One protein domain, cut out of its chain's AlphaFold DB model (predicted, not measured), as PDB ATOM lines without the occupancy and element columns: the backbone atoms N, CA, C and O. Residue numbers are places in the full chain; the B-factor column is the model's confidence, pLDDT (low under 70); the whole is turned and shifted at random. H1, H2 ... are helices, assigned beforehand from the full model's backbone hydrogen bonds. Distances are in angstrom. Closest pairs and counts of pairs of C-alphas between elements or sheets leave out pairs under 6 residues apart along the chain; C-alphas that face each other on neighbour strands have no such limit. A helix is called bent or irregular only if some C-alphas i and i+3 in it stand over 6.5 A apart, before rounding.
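What this domain is: This is residues 192 to 231 of the 231 residues of an uncharacterized protein of Microthyrium microscopicum (UniProt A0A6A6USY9). Two helices make an open V: the longer arm, H2, and the shorter arm, H1, come near each other at the corner, where residues 208 to 210 join them, and their far ends spread wide with nothing between. The V is flat, its C-alphas spanning 37 by 26 by 5 A along the three main axes. The printed part has 40 residues, with two named helices, H1 then H2 along the chain, and no named strand; the class is all helix. It is only just extended, close to loose, with a radius of gyration of the C-alphas of 13.5 A.

How they stand to each other: H2, residues 211 to 230, and H1, residues 192 to 207, are close but not clearly touching, with 1 pair of C-alphas within 8 A. That closest pair is Met 206 and Arg 214, their C-alphas 7.8 A apart. The helices run opposite ways at a steep tilt of 63 degrees, and their centres are 21.1 A apart. Residues 192 to 205 of H1 stand free, and so do residues 218 to 231, of which 218 to 230 belong to H2. In both H1 and H2 every O i to N i+4 pair is within hydrogen-bond range.

Where its parts are: H2 has 20 residues, Pro 211 to Asp 230, and measures 28.5 A from first to last C-alpha, from (24.591, -36.022, 2.130) to (10.330, -46.651, -20.103). H1 has 16 residues, Leu 192 to Asn 207, and measures 22.2 A; its first C-alpha is at (9.388, -12.526, -11.528). Neither helix is bent.

The domain as a whole: The two C-alphas farthest apart are those of Arg 193 and Asp 230, at 37.5 A. The printed part has no cut and ends at Ala 231, the chain's last residue. The link from H1 to H2 is tight, with 3 residues. The mean pLDDT of the printed part is 93.6, and residue 231 is under 70.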
ATOM      1  N   LEU A 192       8.078 -11.864 -11.494       90.44
ATOM      2  CA  LEU A 192       9.388 -12.526 -11.528       90.44
ATOM      3  C   LEU A 192      10.133 -12.438 -10.188       90.44
ATOM      4  O   LEU A 192      10.686 -13.444  -9.753       90.44
ATOM      5  N   ARG A 193      10.057 -11.292  -9.489       91.25
ATOM      6  CA  ARG A 193      10.703 -11.082  -8.177       91.25
ATOM      7  C   ARG A 193      10.321 -12.146  -7.140       91.25
ATOM      8  O   ARG A 193      11.178 -12.689  -6.455       91.25
ATOM      9  N   ILE A 194       9.036 -12.504  -7.069       90.38
ATOM     10  CA  ILE A 194       8.528 -13.490  -6.101       90.38
ATOM     11  C   ILE A 194       8.912 -14.904  -6.525       90.38
ATOM     12  O   ILE A 194       9.223 -15.742  -5.682       90.38
ATOM     13  N   LYS A 195       8.920 -15.178  -7.835       90.69
ATOM     14  CA  LYS A 195       9.391 -16.467  -8.352       90.69
ATOM     15  C   LYS A 195      10.862 -16.690  -8.021       90.69
ATOM     16  O   LYS A 195      11.187 -17.769  -7.541       90.69
ATOM     17  N   ALA A 196      11.709 -15.683  -8.238       94.44
ATOM     18  CA  ALA A 196      13.131 -15.735  -7.910       94.44
ATOM     19  C   ALA A 196      13.337 -15.992  -6.410       94.44
ATOM     20  O   ALA A 196      13.918 -17.009  -6.049       94.44
ATOM     21  N   ALA A 197      12.706 -15.194  -5.541       93.94
ATOM     22  CA  ALA A 197      12.778 -15.393  -4.091       93.94
ATOM     23  C   ALA A 197      12.260 -16.779  -3.637       93.94
ATOM     24  O   ALA A 197      12.747 -17.361  -2.666       93.94
ATOM     25  N   HIS A 198      11.256 -17.342  -4.320       92.81
ATOM     26  CA  HIS A 198      10.778 -18.699  -4.047       92.81
ATOM     27  C   HIS A 198      11.796 -19.773  -4.460       92.81
ATOM     28  O   HIS A 198      11.976 -20.749  -3.728       92.81
ATOM     29  N   ILE A 199      12.454 -19.598  -5.611       95.31
ATOM     30  CA  ILE A 199      13.524 -20.481  -6.088       95.31
ATOM     31  C   ILE A 199      14.703 -20.434  -5.113       95.31
ATOM     32  O   ILE A 199      15.093 -21.482  -4.607       95.31
ATOM     33  N   GLU A 200      15.165 -19.242  -4.738       96.81
ATOM     34  CA  GLU A 200      16.253 -19.044  -3.771       96.81
ATOM     35  C   GLU A 200      15.948 -19.703  -2.419       96.81
ATOM     36  O   GLU A 200      16.775 -20.425  -1.866       96.81
ATOM     37  N   ARG A 201      14.722 -19.544  -1.895       96.81
ATOM     38  CA  ARG A 201      14.305 -20.211  -0.649       96.81
ATOM     39  C   ARG A 201      14.351 -21.737  -0.777       96.81
ATOM     40  O   ARG A 201      14.734 -22.426   0.171       96.81
ATOM     41  N   ARG A 202      13.948 -22.278  -1.931       95.62
ATOM     42  CA  ARG A 202      14.005 -23.720  -2.206       95.62
ATOM     43  C   ARG A 202      15.450 -24.207  -2.301       95.62
ATOM     44  O   ARG A 202      15.752 -25.260  -1.743       95.62
ATOM     45  N   GLU A 203      16.324 -23.453  -2.956       95.50
ATOM     46  CA  GLU A 203      17.752 -23.752  -3.081       95.50
ATOM     47  C   GLU A 203      18.458 -23.695  -1.727       95.50
ATOM     48  O   GLU A 203      19.153 -24.640  -1.371       95.50
ATOM     49  N   ALA A 204      18.198 -22.676  -0.907       96.94
ATOM     50  CA  ALA A 204      18.714 -22.592   0.458       96.94
ATOM     51  C   ALA A 204      18.282 -23.805   1.304       96.94
ATOM     52  O   ALA A 204      19.098 -24.427   1.990       96.94
ATOM     53  N   ALA A 205      17.010 -24.208   1.199       95.44
ATOM     54  CA  ALA A 205      16.517 -25.411   1.861       95.44
ATOM     55  C   ALA A 205      17.200 -26.683   1.331       95.44
ATOM     56  O   ALA A 205      17.523 -27.565   2.122       95.44
ATOM     57  N   MET A 206      17.452 -26.790   0.025       93.38
ATOM     58  CA  MET A 206      18.184 -27.915  -0.570       93.38
ATOM     59  C   MET A 206      19.658 -27.938  -0.145       93.38
ATOM     60  O   MET A 206      20.186 -29.006   0.166       93.38
ATOM     61  N   ASN A 207      20.301 -26.775  -0.040       94.88
ATOM     62  CA  ASN A 207      21.682 -26.627   0.415       94.88
ATOM     63  C   ASN A 207      21.842 -27.040   1.882       94.88
ATOM     64  O   ASN A 207      22.850 -27.645   2.238       94.88
ATOM     65  N   SER A 208      20.814 -26.816   2.709       96.44
ATOM     66  CA  SER A 208      20.785 -27.284   4.103       96.44
ATOM     67  C   SER A 208      20.712 -28.812   4.250       96.44
ATOM     68  O   SER A 208      20.886 -29.345   5.348       96.44
ATOM     69  N   TRP A 209      20.433 -29.561   3.176       96.50
ATOM     70  CA  TRP A 209      20.326 -31.015   3.258       96.50
ATOM     71  C   TRP A 209      21.698 -31.682   3.376       96.50
ATOM     72  O   TRP A 209      22.578 -31.498   2.532       96.50
ATOM     73  N   GLY A 210      21.825 -32.558   4.375       97.69
ATOM     74  CA  GLY A 210      22.970 -33.455   4.516       97.69
ATOM     75  C   GLY A 210      23.085 -34.491   3.380       97.69
ATOM     76  O   GLY A 210      22.131 -34.717   2.622       97.69
ATOM     77  N   PRO A 211      24.231 -35.191   3.285       96.81
ATOM     78  CA  PRO A 211      24.591 -36.022   2.130       96.81
ATOM     79  C   PRO A 211      23.593 -37.156   1.849       96.81
ATOM     80  O   PRO A 211      23.228 -37.397   0.700       96.81
ATOM     81  N   LYS A 212      23.075 -37.817   2.894       97.81
ATOM     82  CA  LYS A 212      22.102 -38.914   2.752       97.81
ATOM     83  C   LYS A 212      20.794 -38.456   2.098       97.81
ATOM     84  O   LYS A 212      20.262 -39.147   1.233       97.81
ATOM     85  N   LYS A 213      20.277 -37.293   2.508       97.50
ATOM     86  CA  LYS A 213      19.018 -36.744   1.985       97.50
ATOM     87  C   LYS A 213      19.182 -36.269   0.544       97.50
ATOM     88  O   LYS A 213      18.301 -36.521  -0.271       97.50
ATOM     89  N   ARG A 214      20.325 -35.651   0.227       96.62
ATOM     90  CA  ARG A 214      20.674 -35.245  -1.139       96.62
ATOM     91  C   ARG A 214      20.721 -36.446  -2.087       96.62
ATOM     92  O   ARG A 214      19.972 -36.462  -3.057       96.62
ATOM     93  N   LYS A 215      21.464 -37.500  -1.725       97.50
ATOM     94  CA  LYS A 215      21.531 -38.752  -2.501       97.50
ATOM     95  C   LYS A 215      20.150 -39.380  -2.720       97.50
ATOM     96  O   LYS A 215      19.804 -39.742  -3.838       97.50
ATOM     97  N   ALA A 216      19.327 -39.462  -1.672       97.88
ATOM     98  CA  ALA A 216      17.974 -40.008  -1.789       97.88
ATOM     99  C   ALA A 216      17.070 -39.175  -2.720       97.88
ATOM    100  O   ALA A 216      16.210 -39.727  -3.410       97.88
ATOM    101  N   TRP A 217      17.251 -37.851  -2.749       96.88
ATOM    102  CA  TRP A 217      16.521 -36.972  -3.658       96.88
ATOM    103  C   TRP A 217      16.974 -37.148  -5.113       96.88
ATOM    104  O   TRP A 217      16.123 -37.238  -5.998       96.88
ATOM    105  N   GLU A 218      18.280 -37.280  -5.355       96.88
ATOM    106  CA  GLU A 218      18.839 -37.618  -6.672       96.88
ATOM    107  C   GLU A 218      18.329 -38.979  -7.171       96.88
ATOM    108  O   GLU A 218      17.903 -39.097  -8.318       96.88
ATOM    109  N   ASP A 219      18.288 -39.997  -6.302       97.50
ATOM    110  CA  ASP A 219      17.712 -41.309  -6.619       97.50
ATOM    111  C   ASP A 219      16.215 -41.206  -6.972       97.50
ATOM    112  O   ASP A 219      15.722 -41.916  -7.849       97.50
ATOM    113  N   LEU A 220      15.465 -40.326  -6.299       97.00
ATOM    114  CA  LEU A 220      14.062 -40.061  -6.627       97.00
ATOM    115  C   LEU A 220      13.922 -39.404  -8.005       97.00
ATOM    116  O   LEU A 220      13.046 -39.824  -8.760       97.00
ATOM    117  N   GLN A 221      14.770 -38.425  -8.344       96.19
ATOM    118  CA  GLN A 221      14.754 -37.813  -9.680       96.19
ATOM    119  C   GLN A 221      15.084 -38.843 -10.759       96.19
ATOM    120  O   GLN A 221      14.290 -39.007 -11.682       96.19
ATOM    121  N   ARG A 222      16.142 -39.646 -10.573       96.19
ATOM    122  CA  ARG A 222      16.494 -40.728 -11.506       96.19
ATOM    123  C   ARG A 222      15.351 -41.721 -11.702       96.19
ATOM    124  O   ARG A 222      15.042 -42.085 -12.829       96.19
ATOM    125  N   ARG A 223      14.661 -42.129 -10.629       96.50
ATOM    126  CA  ARG A 223      13.483 -43.011 -10.749       96.50
ATOM    127  C   ARG A 223      12.327 -42.354 -11.498       96.50
ATOM    128  O   ARG A 223      11.642 -43.031 -12.255       96.50
ATOM    129  N   LYS A 224      12.102 -41.055 -11.294       96.12
ATOM    130  CA  LYS A 224      11.058 -40.304 -11.999       96.12
ATOM    131  C   LYS A 224      11.367 -40.176 -13.494       96.12
ATOM    132  O   LYS A 224      10.460 -40.325 -14.305       96.12
ATOM    133  N   GLU A 225      12.624 -39.926 -13.843       95.12
ATOM    134  CA  GLU A 225      13.099 -39.845 -15.228       95.12
ATOM    135  C   GLU A 225      13.014 -41.201 -15.933       95.12
ATOM    136  O   GLU A 225      12.443 -41.287 -17.017       95.12
ATOM    137  N   LEU A 226      13.494 -42.271 -15.290       95.25
ATOM    138  CA  LEU A 226      13.390 -43.636 -15.815       95.25
ATOM    139  C   LEU A 226      11.935 -44.045 -16.039       95.25
ATOM    140  O   LEU A 226      11.609 -44.596 -17.086       95.25
ATOM    141  N   TRP A 227      11.049 -43.719 -15.092       92.62
ATOM    142  CA  TRP A 227       9.627 -43.997 -15.257       92.62
ATOM    143  C   TRP A 227       9.034 -43.248 -16.455       92.62
ATOM    144  O   TRP A 227       8.240 -43.822 -17.181       92.62
ATOM    145  N   ALA A 228       9.426 -42.001 -16.717       91.56
ATOM    146  CA  ALA A 228       8.923 -41.271 -17.881       91.56
ATOM    147  C   ALA A 228       9.459 -41.801 -19.224       91.56
ATOM    148  O   ALA A 228       8.807 -41.602 -20.245       91.56
ATOM    149  N   ARG A 229      10.641 -42.433 -19.236       88.62
ATOM    150  CA  ARG A 229      11.282 -42.946 -20.457       88.62
ATOM    151  C   ARG A 229      10.784 -44.336 -20.859       88.62
ATOM    152  O   ARG A 229      10.600 -44.577 -22.046       88.62
ATOM    153  N   ASP A 230      10.619 -45.225 -19.880       71.75
ATOM    154  CA  ASP A 230      10.330 -46.651 -20.103       71.75
ATOM    155  C   ASP A 230       8.841 -47.010 -19.862       71.75
ATOM    156  O   ASP A 230       8.497 -48.194 -19.850       71.75
ATOM    157  N   ALA A 231       7.972 -46.013 -19.627       56.88
ATOM    158  CA  ALA A 231       6.516 -46.184 -19.493       56.88
ATOM    159  C   ALA A 231       5.774 -46.249 -20.833       56.88
ATOM    160  O   ALA A 231       6.222 -45.607 -21.807       56.88
TER     161      ALA A 231